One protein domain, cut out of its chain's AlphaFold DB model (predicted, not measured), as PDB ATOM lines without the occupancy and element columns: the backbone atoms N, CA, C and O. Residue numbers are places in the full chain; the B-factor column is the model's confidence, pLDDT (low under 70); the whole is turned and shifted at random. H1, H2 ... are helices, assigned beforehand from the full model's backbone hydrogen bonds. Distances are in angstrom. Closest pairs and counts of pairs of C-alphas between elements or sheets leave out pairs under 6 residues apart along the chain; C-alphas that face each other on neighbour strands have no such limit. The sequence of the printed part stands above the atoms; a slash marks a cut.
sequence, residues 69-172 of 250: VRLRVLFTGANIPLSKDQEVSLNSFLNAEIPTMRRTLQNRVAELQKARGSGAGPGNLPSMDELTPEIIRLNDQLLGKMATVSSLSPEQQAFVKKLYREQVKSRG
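Overview. This is residues 69 to 172 of the 250 residues of an uncharacterized protein of Acidobacteria bacterium (UniProt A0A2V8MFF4). Three helices fold back and forth in a loose zigzag, H3 between long H2 and H4, with short H1 near H4. The 104 printed residues have four named helices, H1 to H4, and no named strand: all helix. The whole is loose, radius of gyration of the C-alphas 17.2 A, spanning 53 by 30 by 20 A.

Arrangement. H1, residues 69 to 77, is close to but not clearly touching H4, residues 154 to 171; the closest C-alphas, Phe 75 and Gln 156, are 7.7 A apart. H2, residues 84 to 115, touches H3, residues 128 to 146, in a helical hairpin, opposite ways at a shallow tilt of 30 degrees; the closest C-alphas, Met 101 and Leu 138, are 6.4 A apart. H3 touches H4 with residues 140 to 146 alone, a second hairpin; the closest C-alphas, Leu 143 and Tyr 164, are 6.0 A apart. Every O i to N i+4 pair is within hydrogen-bond range in H1 and H4, 26 of 28 in H2, 13 of 15 in H3.

Along the chain. H1 begins at C-alpha 69 (41.111, 57.083, 1.670). H2 is 45.9 A long; H4, 26.0 A, ends at C-alpha 171 (32.602, 37.829, 12.312).

Size, cuts and confidence. The printed part has no cut. Residues 116 to 127 are a long link; 117 to 124, 126 and 129 have pLDDT under 70.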
ATOM      1  N   VAL A  69      42.065  56.112   1.090       85.38
ATOM      2  CA  VAL A  69      41.111  57.083   1.670       85.38
ATOM      3  C   VAL A  69      40.553  56.571   2.994       85.38
ATOM      4  O   VAL A  69      40.636  57.258   4.009       85.38
ATOM      5  N   ARG A  70      40.051  55.333   3.018       81.75
ATOM      6  CA  ARG A  70      39.455  54.759   4.229       81.75
ATOM      7  C   ARG A  70      40.494  54.506   5.321       81.75
ATOM      8  O   ARG A  70      40.207  54.762   6.485       81.75
ATOM      9  N   LEU A  71      41.706  54.080   4.957       84.94
ATOM     10  CA  LEU A  71      42.800  53.924   5.920       84.94
ATOM     11  C   LEU A  71      43.193  55.271   6.532       84.94
ATOM     12  O   LEU A  71      43.258  55.373   7.751       84.94
ATOM     13  N   ARG A  72      43.358  56.324   5.727       88.75
ATOM     14  CA  ARG A  72      43.655  57.675   6.222       88.75
ATOM     15  C   ARG A  72      42.599  58.175   7.195       88.75
ATOM     16  O   ARG A  72      42.966  58.698   8.243       88.75
ATOM     17  N   VAL A  73      41.316  57.974   6.894       88.88
ATOM     18  CA  VAL A  73      40.221  58.342   7.807       88.88
ATOM     19  C   VAL A  73      40.335  57.585   9.133       88.88
ATOM     20  O   VAL A  73      40.237  58.204  10.186       88.88
ATOM     21  N   LEU A  74      40.610  56.277   9.100       87.75
ATOM     22  CA  LEU A  74      40.764  55.462  10.312       87.75
ATOM     23  C   LEU A  74      41.970  55.890  11.161       87.75
ATOM     24  O   LEU A  74      41.835  56.071  12.367       87.75
ATOM     25  N   PHE A  75      43.131  56.089  10.537       90.75
ATOM     26  CA  PHE A  75      44.348  56.536  11.221       90.75
ATOM     27  C   PHE A  75      44.204  57.954  11.786       90.75
ATOM     28  O   PHE A  75      44.617  58.219  12.913       90.75
ATOM     29  N   THR A  76      43.563  58.856  11.041       91.50
ATOM     30  CA  THR A  76      43.284  60.220  11.511       91.50
ATOM     31  C   THR A  76      42.300  60.205  12.680       91.50
ATOM     32  O   THR A  76      42.540  60.871  13.679       91.50
ATOM     33  N   GLY A  77      41.236  59.398  12.603       89.94
ATOM     34  CA  GLY A  77      40.269  59.242  13.695       89.94
ATOM     35  C   GLY A  77      40.874  58.647  14.973       89.94
ATOM     36  O   GLY A  77      40.394  58.924  16.067       89.94
ATOM     37  N   ALA A  78      41.957  57.878  14.847       90.12
ATOM     38  CA  ALA A  78      42.733  57.354  15.968       90.12
ATOM     39  C   ALA A  78      43.860  58.301  16.440       90.12
ATOM     40  O   ALA A  78      44.649  57.911  17.294       90.12
ATOM     41  N   ASN A  79      43.938  59.529  15.909       92.69
ATOM     42  CA  ASN A  79      44.990  60.519  16.183       92.69
ATOM     43  C   ASN A  79      46.421  60.049  15.854       92.69
ATOM     44  O   ASN A  79      47.390  60.547  16.422       92.69
ATOM     45  N   ILE A  80      46.564  59.126  14.901       93.12
ATOM     46  CA  ILE A  80      47.844  58.551  14.459       93.12
ATOM     47  C   ILE A  80      47.973  58.645  12.930       93.12
ATOM     48  O   ILE A  80      48.052  57.619  12.247       93.12
ATOM     49  N   PRO A  81      47.950  59.864  12.356       94.00
ATOM     50  CA  PRO A  81      47.891  60.058  10.912       94.00
ATOM     51  C   PRO A  81      49.079  59.401  10.201       94.00
ATOM     52  O   PRO A  81      50.185  59.315  10.736       94.00
ATOM     53  N   LEU A  82      48.843  58.946   8.972       92.75
ATOM     54  CA  LEU A  82      49.903  58.430   8.113       92.75
ATOM     55  C   LEU A  82      50.743  59.595   7.581       92.75
ATOM     56  O   LEU A  82      50.208  60.630   7.181       92.75
ATOM     57  N   SER A  83      52.063  59.426   7.552       94.69
ATOM     58  CA  SER A  83      52.929  60.339   6.808       94.69
ATOM     59  C   SER A  83      52.818  60.072   5.303       94.69
ATOM     60  O   SER A  83      52.439  58.983   4.870       94.69
ATOM     61  N   LYS A  84      53.210  61.045   4.474       92.88
ATOM     62  CA  LYS A  84      53.220  60.867   3.011       92.88
ATOM     63  C   LYS A  84      54.102  59.694   2.574       92.88
ATOM     64  O   LYS A  84      53.710  58.927   1.702       92.88
ATOM     65  N   ASP A  85      55.256  59.516   3.213       92.38
ATOM     66  CA  ASP A  85      56.167  58.408   2.905       92.38
ATOM     67  C   ASP A  85      55.553  57.052   3.286       92.38
ATOM     68  O   ASP A  85      55.692  56.067   2.556       92.38
ATOM     69  N   GLN A  86      54.805  57.008   4.392       93.38
ATOM     70  CA  GLN A  86      54.045  55.827   4.801       93.38
ATOM     71  C   GLN A  86      52.918  55.511   3.819       93.38
ATOM     72  O   GLN A  86      52.740  54.352   3.456       93.38
ATOM     73  N   GLU A  87      52.194  56.519   3.335       92.44
ATOM     74  CA  GLU A  87      51.170  56.339   2.300       92.44
ATOM     75  C   GLU A  87      51.765  55.790   0.999       92.44
ATOM     76  O   GLU A  87      51.212  54.863   0.406       92.44
ATOM     77  N   VAL A  88      52.918  56.305   0.562       92.06
ATOM     78  CA  VAL A  88      53.633  55.785  -0.615       92.06
ATOM     79  C   VAL A  88      54.045  54.329  -0.397       92.06
ATOM     80  O   VAL A  88      53.828  53.483  -1.269       92.06
ATOM     81  N   SER A  89      54.585  54.009   0.780       91.56
ATOM     82  CA  SER A  89      54.990  52.648   1.132       91.56
ATOM     83  C   SER A  89      53.803  51.678   1.170       91.56
ATOM     84  O   SER A  89      53.871  50.605   0.565       91.56
ATOM     85  N   LEU A  90      52.686  52.070   1.789       91.31
ATOM     86  CA  LEU A  90      51.449  51.288   1.811       91.31
ATOM     87  C   LEU A  90      50.868  51.106   0.409       91.31
ATOM     88  O   LEU A  90      50.447  50.006   0.062       91.31
ATOM     89  N   ASN A  91      50.877  52.143  -0.428       90.62
ATOM     90  CA  ASN A  91      50.448  52.026  -1.819       90.62
ATOM     91  C   ASN A  91      51.313  51.030  -2.597       90.62
ATOM     92  O   ASN A  91      50.777  50.198  -3.329       90.62
ATOM     93  N   SER A  92      52.635  51.071  -2.416       90.88
ATOM     94  CA  SER A  92      53.553  50.099  -3.017       90.88
ATOM     95  C   SER A  92      53.248  48.672  -2.547       90.88
ATOM     96  O   SER A  92      53.108  47.762  -3.366       90.88
ATOM     97  N   PHE A  93      53.047  48.489  -1.240       92.06
ATOM     98  CA  PHE A  93      52.645  47.213  -0.649       92.06
ATOM     99  C   PHE A  93      51.325  46.690  -1.244       92.06
ATOM    100  O   PHE A  93      51.259  45.555  -1.717       92.06
ATOM    101  N   LEU A  94      50.282  47.525  -1.305       89.50
ATOM    102  CA  LEU A  94      48.986  47.151  -1.877       89.50
ATOM    103  C   LEU A  94      49.095  46.809  -3.367       89.50
ATOM    104  O   LEU A  94      48.461  45.861  -3.830       89.50
ATOM    105  N   ASN A  95      49.907  47.547  -4.123       88.81
ATOM    106  CA  ASN A  95      50.144  47.268  -5.538       88.81
ATOM    107  C   ASN A  95      50.858  45.928  -5.763       88.81
ATOM    108  O   ASN A  95      50.627  45.301  -6.796       88.81
ATOM    109  N   ALA A  96      51.664  45.461  -4.806       90.44
ATOM    110  CA  ALA A  96      52.291  44.143  -4.854       90.44
ATOM    111  C   ALA A  96      51.322  43.007  -4.464       90.44
ATOM    112  O   ALA A  96      51.304  41.951  -5.101       90.44
ATOM    113  N   GLU A  97      50.484  43.217  -3.448       87.50
ATOM    114  CA  GLU A  97      49.608  42.171  -2.899       87.50
ATOM    115  C   GLU A  97      48.303  41.982  -3.687       87.50
ATOM    116  O   GLU A  97      47.845  40.854  -3.887       87.50
ATOM    117  N   ILE A  98      47.705  43.059  -4.202       85.44
ATOM    118  CA  ILE A  98      46.416  43.001  -4.912       85.44
ATOM    119  C   ILE A  98      46.442  42.094  -6.152       85.44
ATOM    120  O   ILE A  98      45.505  41.305  -6.315       85.44
ATOM    121  N   PRO A  99      47.467  42.134  -7.027       88.44
ATOM    122  CA  PRO A  99      47.562  41.194  -8.140       88.44
ATOM    123  C   PRO A  99      47.585  39.737  -7.676       88.44
ATOM    124  O   PRO A  99      46.981  38.882  -8.321       88.44
ATOM    125  N   THR A 100      48.239  39.456  -6.548       88.31
ATOM    126  CA  THR A 100      48.302  38.112  -5.966       88.31
ATOM    127  C   THR A 100      46.927  37.667  -5.478       88.31
ATOM    128  O   THR A 100      46.463  36.607  -5.892       88.31
ATOM    129  N   MET A 101      46.216  38.503  -4.714       84.56
ATOM    130  CA  MET A 101      44.842  38.209  -4.279       84.56
ATOM    131  C   MET A 101      43.888  38.004  -5.464       84.56
ATOM    132  O   MET A 101      43.075  37.082  -5.459       84.56
ATOM    133  N   ARG A 102      44.011  38.825  -6.517       83.06
ATOM    134  CA  ARG A 102      43.202  38.687  -7.735       83.06
ATOM    135  C   ARG A 102      43.439  37.343  -8.419       83.06
ATOM    136  O   ARG A 102      42.469  36.712  -8.825       83.06
ATOM    137  N   ARG A 103      44.695  36.894  -8.526       86.94
ATOM    138  CA  ARG A 103      45.020  35.567  -9.074       86.94
ATOM    139  C   ARG A 103      44.411  34.454  -8.225       86.94
ATOM    140  O   ARG A 103      43.817  33.537  -8.779       86.94
ATOM    141  N   THR A 104      44.492  34.554  -6.899       83.81
ATOM    142  CA  THR A 104      43.883  33.563  -6.000       83.81
ATOM    143  C   THR A 104      42.365  33.485  -6.182       83.81
ATOM    144  O   THR A 104      41.834  32.390  -6.353       83.81
ATOM    145  N   LEU A 105      41.671  34.627  -6.252       84.31
ATOM    146  CA  LEU A 105      40.230  34.657  -6.526       84.31
ATOM    147  C   LEU A 105      39.885  34.093  -7.906       84.31
ATOM    148  O   LEU A 105      38.932  33.332  -8.031       84.31
ATOM    149  N   GLN A 106      40.659  34.424  -8.943       84.81
ATOM    150  CA  GLN A 106      40.454  33.881 -10.290       84.81
ATOM    151  C   GLN A 106      40.613  32.357 -10.319       84.81
ATOM    152  O   GLN A 106      39.783  31.670 -10.911       84.81
ATOM    153  N   ASN A 107      41.626  31.826  -9.632       87.75
ATOM    154  CA  ASN A 107      41.825  30.385  -9.502       87.75
ATOM    155  C   ASN A 107      40.649  29.729  -8.775       87.75
ATOM    156  O   ASN A 107      40.160  28.693  -9.222       87.75
ATOM    157  N   ARG A 108      40.148  30.356  -7.704       83.00
ATOM    158  CA  ARG A 108      38.982  29.856  -6.970       83.00
ATOM    159  C   ARG A 108      37.718  29.855  -7.827       83.00
ATOM    160  O   ARG A 108      36.963  28.890  -7.802       83.00
ATOM    161  N   VAL A 109      37.502  30.904  -8.619       83.50
ATOM    162  CA  VAL A 109      36.395  30.967  -9.585       83.50
ATOM    163  C   VAL A 109      36.498  29.831 -10.601       83.50
ATOM    164  O   VAL A 109      35.510  29.137 -10.829       83.50
ATOM    165  N   ALA A 110      37.682  29.602 -11.174       83.62
ATOM    166  CA  ALA A 110      37.904  28.524 -12.137       83.62
ATOM    167  C   ALA A 110      37.686  27.131 -11.514       83.62
ATOM    168  O   ALA A 110      37.098  26.251 -12.144       83.62
ATOM    169  N   GLU A 111      38.111  26.933 -10.265       84.00
ATOM    170  CA  GLU A 111      37.889  25.698  -9.511       84.00
ATOM    171  C   GLU A 111      36.395  25.440  -9.272       84.00
ATOM    172  O   GLU A 111      35.902  24.348  -9.559       84.00
ATOM    173  N   LEU A 112      35.654  26.457  -8.824       80.06
ATOM    174  CA  LEU A 112      34.207  26.366  -8.609       80.06
ATOM    175  C   LEU A 112      33.447  26.123  -9.919       80.06
ATOM    176  O   LEU A 112      32.504  25.335  -9.946       80.06
ATOM    177  N   GLN A 113      33.878  26.742 -11.020       81.88
ATOM    178  CA  GLN A 113      33.325  26.470 -12.348       81.88
ATOM    179  C   GLN A 113      33.583  25.026 -12.784       81.88
ATOM    180  O   GLN A 113      32.672  24.363 -13.276       81.88
ATOM    181  N   LYS A 114      34.793  24.504 -12.556       80.75
ATOM    182  CA  LYS A 114      35.138  23.111 -12.869       80.75
ATOM    183  C   LYS A 114      34.319  22.123 -12.034       80.75
ATOM    184  O   LYS A 114      33.846  21.125 -12.572       80.75
ATOM    185  N   ALA A 115      34.111  22.414 -10.750       77.75
ATOM    186  CA  ALA A 115      33.304  21.590  -9.848       77.75
ATOM    187  C   ALA A 115      31.818  21.527 -10.250       77.75
ATOM    188  O   ALA A 115      31.141  20.550  -9.947       77.75
ATOM    189  N   ARG A 116      31.315  22.542 -10.963       72.31
ATOM    190  CA  ARG A 116      29.930  22.615 -11.459       72.31
ATOM    191  C   ARG A 116      29.696  21.903 -12.797       72.31
ATOM    192  O   ARG A 116      28.565  21.882 -13.275       72.31
ATOM    193  N   GLY A 117      30.727  21.296 -13.387       61.88
ATOM    194  CA  GLY A 117      30.633  20.593 -14.667       61.88
ATOM    195  C   GLY A 117      30.651  21.528 -15.882       61.88
ATOM    196  O   GLY A 117      30.328  22.712 -15.808       61.88
ATOM    197  N   SER A 118      31.056  20.986 -17.032       54.03
ATOM    198  CA  SER A 118      31.361  21.691 -18.289       54.03
ATOM    199  C   SER A 118      30.137  22.218 -19.060       54.03
ATOM    200  O   SER A 118      30.109  22.188 -20.289       54.03
ATOM    201  N   GLY A 119      29.122  22.725 -18.361       51.50
ATOM    202  CA  GLY A 119      28.047  23.522 -18.948       51.50
ATOM    203  C   GLY A 119      28.496  24.973 -19.093       51.50
ATOM    204  O   GLY A 119      28.157  25.813 -18.259       51.50
ATOM    205  N   ALA A 120      29.303  25.267 -20.114       45.25
ATOM    206  CA  ALA A 120      29.800  26.607 -20.430       45.25
ATOM    207  C   ALA A 120      28.680  27.501 -21.000       45.25
ATOM    208  O   ALA A 120      28.665  27.848 -22.177       45.25
ATOM    209  N   GLY A 121      27.705  27.847 -20.161       52.88
ATOM    210  CA  GLY A 121      26.729  28.895 -20.433       52.88
ATOM    211  C   GLY A 121      27.112  30.190 -19.700       52.88
ATOM    212  O   GLY A 121      27.588  30.118 -18.565       52.88
ATOM    213  N   PRO A 122      26.859  31.380 -20.275       49.25
ATOM    214  CA  PRO A 122      27.163  32.683 -19.662       49.25
ATOM    215  C   PRO A 122      26.417  32.992 -18.342       49.25
ATOM    216  O   PRO A 122      26.573  34.081 -17.800       49.25
ATOM    217  N   GLY A 123      25.640  32.046 -17.795       55.00
ATOM    218  CA  GLY A 123      24.973  32.138 -16.491       55.00
ATOM    219  C   GLY A 123      25.627  31.340 -15.352       55.00
ATOM    220  O   GLY A 123      25.118  31.380 -14.239       55.00
ATOM    221  N   ASN A 124      26.732  30.615 -15.584       64.81
ATOM    222  CA  ASN A 124      27.310  29.696 -14.586       64.81
ATOM    223  C   ASN A 124      28.446  30.307 -13.734       64.81
ATOM    224  O   ASN A 124      29.408  29.628 -13.367       64.81
ATOM    225  N   LEU A 125      28.378  31.608 -13.440       70.88
ATOM    226  CA  LEU A 125      29.351  32.247 -12.550       70.88
ATOM    227  C   LEU A 125      29.123  31.790 -11.095       70.88
ATOM    228  O   LEU A 125      27.973  31.583 -10.690       70.88
ATOM    229  N   PRO A 126      30.193  31.613 -10.296       69.56
ATOM    230  CA  PRO A 126      30.056  31.434  -8.857       69.56
ATOM    231  C   PRO A 126      29.272  32.600  -8.259       69.56
ATOM    232  O   PRO A 126      29.469  33.755  -8.641       69.56
ATOM    233  N   SER A 127      28.373  32.282  -7.336       73.69
ATOM    234  CA  SER A 127      27.640  33.293  -6.578       73.69
ATOM    235  C   SER A 127      28.599  34.056  -5.664       73.69
ATOM    236  O   SER A 127      29.643  33.530  -5.265       73.69
ATOM    237  N   MET A 128      28.245  35.293  -5.304       70.12
ATOM    238  CA  MET A 128      29.040  36.047  -4.331       70.12
ATOM    239  C   MET A 128      29.124  35.296  -3.001       70.12
ATOM    240  O   MET A 128      30.212  35.216  -2.450       70.12
ATOM    241  N   ASP A 129      28.052  34.627  -2.570       68.38
ATOM    242  CA  ASP A 129      28.025  33.825  -1.338       68.38
ATOM    243  C   ASP A 129      29.088  32.714  -1.303       68.38
ATOM    244  O   ASP A 129      29.638  32.408  -0.246       68.38
ATOM    245  N   GLU A 130      29.433  32.129  -2.453       70.31
ATOM    246  CA  GLU A 130      30.485  31.107  -2.547       70.31
ATOM    247  C   GLU A 130      31.899  31.693  -2.569       70.31
ATOM    248  O   GLU A 130      32.856  31.012  -2.197       70.31
ATOM    249  N   LEU A 131      32.045  32.941  -3.017       76.00
ATOM    250  CA  LEU A 131      33.324  33.652  -3.055       76.00
ATOM    251  C   LEU A 131      33.603  34.412  -1.755       76.00
ATOM    252  O   LEU A 131      34.768  34.627  -1.423       76.00
ATOM    253  N   THR A 132      32.562  34.775  -1.006       76.62
ATOM    254  CA  THR A 132      32.638  35.523   0.254       76.62
ATOM    255  C   THR A 132      33.660  34.944   1.238       76.62
ATOM    256  O   THR A 132      34.481  35.724   1.725       76.62
ATOM    257  N   PRO A 133      33.728  33.619   1.493       76.38
ATOM    258  CA  PRO A 133      34.732  33.057   2.401       76.38
ATOM    259  C   PRO A 133      36.173  33.324   1.949       76.38
ATOM    260  O   PRO A 133      37.025  33.670   2.763       76.38
ATOM    261  N   GLU A 134      36.444  33.218   0.646       77.19
ATOM    262  CA  GLU A 134      37.784  33.448   0.099       77.19
ATOM    263  C   GLU A 134      38.141  34.939   0.105       77.19
ATOM    264  O   GLU A 134      39.266  35.309   0.431       77.19
ATOM    265  N   ILE A 135      37.173  35.814  -0.184       79.44
ATOM    266  CA  ILE A 135      37.350  37.270  -0.099       79.44
ATOM    267  C   ILE A 135      37.675  37.685   1.341       79.44
ATOM    268  O   ILE A 135      38.631  38.427   1.566       79.44
ATOM    269  N   ILE A 136      36.921  37.174   2.316       79.50
ATOM    270  CA  ILE A 136      37.156  37.383   3.752       79.50
ATOM    271  C   ILE A 136      38.575  36.945   4.122       79.50
ATOM    272  O   ILE A 136      39.327  37.738   4.690       79.50
ATOM    273  N   ARG A 137      38.967  35.724   3.741       80.81
ATOM    274  CA  ARG A 137      40.295  35.170   4.030       80.81
ATOM    275  C   ARG A 137      41.423  36.035   3.459       80.81
ATOM    276  O   ARG A 137      42.425  36.275   4.131       80.81
ATOM    277  N   LEU A 138      41.275  36.508   2.221       80.88
ATOM    278  CA  LEU A 138      42.273  37.355   1.564       80.88
ATOM    279  C   LEU A 138      42.371  38.741   2.208       80.88
ATOM    280  O   LEU A 138      43.480  39.244   2.392       80.88
ATOM    281  N   ASN A 139      41.242  39.329   2.603       84.38
ATOM    282  CA  ASN A 139      41.226  40.602   3.323       84.38
ATOM    283  C   ASN A 139      41.935  40.491   4.679       84.38
ATOM    284  O   ASN A 139      42.729  41.362   5.031       84.38
ATOM    285  N   ASP A 140      41.714  39.395   5.402       81.88
ATOM    286  CA  ASP A 140      42.367  39.127   6.687       81.88
ATOM    287  C   ASP A 140      43.866  38.952   6.543       81.88
ATOM    288  O   ASP A 140      44.649  39.544   7.289       81.88
ATOM    289  N   GLN A 141      44.275  38.193   5.528       85.00
ATOM    290  CA  GLN A 141      45.679  38.022   5.199       85.00
ATOM    291  C   GLN A 141      46.331  39.362   4.835       85.00
ATOM    292  O   GLN A 141      47.461  39.623   5.252       85.00
ATOM    293  N   LEU A 142      45.632  40.227   4.094       88.44
ATOM    294  CA  LEU A 142      46.143  41.546   3.745       88.44
ATOM    295  C   LEU A 142      46.304  42.439   4.976       88.44
ATOM    296  O   LEU A 142      47.368  43.030   5.143       88.44
ATOM    297  N   LEU A 143      45.290  42.528   5.841       86.06
ATOM    298  CA  LEU A 143      45.360  43.330   7.067       86.06
ATOM    299  C   LEU A 143      46.441  42.814   8.021       86.06
ATOM    300  O   LEU A 143      47.197  43.609   8.578       86.06
ATOM    301  N   GLY A 144      46.567  41.491   8.156       85.88
ATOM    302  CA  GLY A 144      47.627  40.860   8.938       85.88
ATOM    303  C   GLY A 144      49.022  41.208   8.419       85.88
ATOM    304  O   GLY A 144      49.882  41.614   9.198       85.88
ATOM    305  N   LYS A 145      49.244  41.133   7.101       89.69
ATOM    306  CA  LYS A 145      50.507  41.561   6.478       89.69
ATOM    307  C   LYS A 145      50.736  43.066   6.622       89.69
ATOM    308  O   LYS A 145      51.849  43.482   6.932       89.69
ATOM    309  N   MET A 146      49.698  43.883   6.456       88.75
ATOM    310  CA  MET A 146      49.787  45.337   6.599       88.75
ATOM    311  C   MET A 146      50.232  45.742   8.009       88.75
ATOM    312  O   MET A 146      51.047  46.648   8.150       88.75
ATOM    313  N   ALA A 147      49.787  45.021   9.044       88.94
ATOM    314  CA  ALA A 147      50.239  45.228  10.422       88.94
ATOM    315  C   ALA A 147      51.746  44.969  10.629       88.94
ATOM    316  O   ALA A 147      52.288  45.358  11.657       88.94
ATOM    317  N   THR A 148      52.422  44.323   9.672       90.38
ATOM    318  CA  THR A 148      53.868  44.032   9.707       90.38
ATOM    319  C   THR A 148      54.697  44.926   8.783       90.38
ATOM    320  O   THR A 148      55.905  44.734   8.660       90.38
ATOM    321  N   VAL A 149      54.074  45.905   8.119       92.00
ATOM    322  CA  VAL A 149      54.777  46.828   7.220       92.00
ATOM    323  C   VAL A 149      55.729  47.708   8.033       92.00
ATOM    324  O   VAL A 149      55.306  48.495   8.878       92.00
ATOM    325  N   SER A 150      57.027  47.598   7.749       91.44
ATOM    326  CA  SER A 150      58.099  48.240   8.522       91.44
ATOM    327  C   SER A 150      58.134  49.766   8.428       91.44
ATOM    328  O   SER A 150      58.743  50.402   9.282       91.44
ATOM    329  N   SER A 151      57.493  50.366   7.420       92.38
ATOM    330  CA  SER A 151      57.372  51.825   7.306       92.38
ATOM    331  C   SER A 151      56.347  52.417   8.276       92.38
ATOM    332  O   SER A 151      56.416  53.607   8.589       92.38
ATOM    333  N   LEU A 152      55.412  51.606   8.780       93.25
ATOM    334  CA  LEU A 152      54.482  52.023   9.826       93.25
ATOM    335  C   LEU A 152      55.204  52.124  11.168       93.25
ATOM    336  O   LEU A 152      56.045  51.287  11.496       93.25
ATOM    337  N   SER A 153      54.829  53.120  11.970       94.81
ATOM    338  CA  SER A 153      55.310  53.219  13.347       94.81
ATOM    339  C   SER A 153      54.787  52.042  14.188       94.81
ATOM    340  O   SER A 153      53.744  51.468  13.860       94.81
ATOM    341  N   PRO A 154      55.444  51.687  15.308       94.94
ATOM    342  CA  PRO A 154      54.953  50.629  16.195       94.94
ATOM    343  C   PRO A 154      53.512  50.857  16.678       94.94
ATOM    344  O   PRO A 154      52.727  49.915  16.775       94.94
ATOM    345  N   GLU A 155      53.140  52.114  16.930       93.12
ATOM    346  CA  GLU A 155      51.780  52.495  17.322       93.12
ATOM    347  C   GLU A 155      50.769  52.261  16.189       93.12
ATOM    348  O   GLU A 155      49.709  51.668  16.401       93.12
ATOM    349  N   GLN A 156      51.122  52.632  14.956       93.12
ATOM    350  CA  GLN A 156      50.293  52.382  13.777       93.12
ATOM    351  C   GLN A 156      50.150  50.882  13.482       93.12
ATOM    352  O   GLN A 156      49.053  50.416  13.179       93.12
ATOM    353  N   GLN A 157      51.225  50.102  13.619       93.31
ATOM    354  CA  GLN A 157      51.183  48.641  13.495       93.31
ATOM    355  C   GLN A 157      50.254  48.021  14.546       93.31
ATOM    356  O   GLN A 157      49.428  47.164  14.222       93.31
ATOM    357  N   ALA A 158      50.339  48.486  15.797       92.25
ATOM    358  CA  ALA A 158      49.455  48.051  16.873       92.25
ATOM    359  C   ALA A 158      47.985  48.387  16.575       92.25
ATOM    360  O   ALA A 158      47.111  47.547  16.801       92.25
ATOM    361  N   PHE A 159      47.711  49.563  16.005       91.56
ATOM    362  CA  PHE A 159      46.369  49.948  15.573       91.56
ATOM    363  C   PHE A 159      45.825  49.051  14.454       91.56
ATOM    364  O   PHE A 159      44.719  48.527  14.582       91.56
ATOM    365  N   VAL A 160      46.601  48.781  13.399       90.25
ATOM    366  CA  VAL A 160      46.174  47.860  12.323       90.25
ATOM    367  C   VAL A 160      45.933  46.456  12.871       90.25
ATOM    368  O   VAL A 160      44.936  45.817  12.534       90.25
ATOM    369  N   LYS A 161      46.803  45.982  13.768       90.50
ATOM    370  CA  LYS A 161      46.633  44.693  14.444       90.50
ATOM    371  C   LYS A 161      45.354  44.660  15.279       90.50
ATOM    372  O   LYS A 161      44.658  43.646  15.280       90.50
ATOM    373  N   LYS A 162      45.025  45.753  15.972       90.00
ATOM    374  CA  LYS A 162      43.769  45.895  16.715       90.00
ATOM    375  C   LYS A 162      42.563  45.829  15.774       90.00
ATOM    376  O   LYS A 162      41.691  45.001  16.019       90.00
ATOM    377  N   LEU A 163      42.560  46.597  14.682       86.00
ATOM    378  CA  LEU A 163      41.493  46.569  13.672       86.00
ATOM    379  C   LEU A 163      41.276  45.162  13.106       86.00
ATOM    380  O   LEU A 163      40.150  44.674  13.084       86.00
ATOM    381  N   TYR A 164      42.357  44.482  12.717       85.69
ATOM    382  CA  TYR A 164      42.312  43.092  12.262       85.69
ATOM    383  C   TYR A 164      41.640  42.181  13.302       85.69
ATOM    384  O   TYR A 164      40.707  41.443  12.984       85.69
ATOM    385  N   ARG A 165      42.064  42.264  14.568       85.38
ATOM    386  CA  ARG A 165      41.513  41.438  15.653       85.38
ATOM    387  C   ARG A 165      40.039  41.724  15.907       85.38
ATOM    388  O   ARG A 165      39.277  40.788  16.124       85.38
ATOM    389  N   GLU A 166      39.639  42.989  15.910       84.81
ATOM    390  CA  GLU A 166      38.242  43.394  16.088       84.81
ATOM    391  C   GLU A 166      37.375  42.904  14.929       84.81
ATOM    392  O   GLU A 166      36.314  42.327  15.158       84.81
ATOM    393  N   GLN A 167      37.864  43.016  13.694       81.81
ATOM    394  CA  GLN A 167      37.151  42.528  12.521       81.81
ATOM    395  C   GLN A 167      36.997  41.003  12.538       81.81
ATOM    396  O   GLN A 167      35.920  40.485  12.239       81.81
ATOM    397  N   VAL A 168      38.048  40.259  12.890       80.69
ATOM    398  CA  VAL A 168      37.974  38.798  13.066       80.69
ATOM    399  C   VAL A 168      36.971  38.435  14.165       80.69
ATOM    400  O   VAL A 168      36.098  37.606  13.937       80.69
ATOM    401  N   LYS A 169      37.010  39.114  15.319       82.50
ATOM    402  CA  LYS A 169      36.057  38.880  16.418       82.50
ATOM    403  C   LYS A 169      34.611  39.171  16.028       82.50
ATOM    404  O   LYS A 169      33.740  38.371  16.349       82.50
ATOM    405  N   SER A 170      34.360  40.268  15.313       80.06
ATOM    406  CA  SER A 170      33.009  40.669  14.893       80.06
ATOM    407  C   SER A 170      32.329  39.650  13.973       80.06
ATOM    408  O   SER A 170      31.110  39.520  13.994       80.06
ATOM    409  N   ARG A 171      33.112  38.886  13.199       77.75
ATOM    410  CA  ARG A 171      32.602  37.829  12.312       77.75
ATOM    411  C   ARG A 171      32.317  36.514  13.037       77.75
ATOM    412  O   ARG A 171      31.591  35.677  12.507       77.75
ATOM    413  N   GLY A 172      32.864  36.329  14.237       82.19
ATOM    414  CA  GLY A 172      32.736  35.085  14.987       82.19
ATOM    415  C   GLY A 172      33.485  33.912  14.339       82.19
ATOM    416  O   GLY A 172      34.429  34.088  13.571       82.19
TER     417      GLY A 172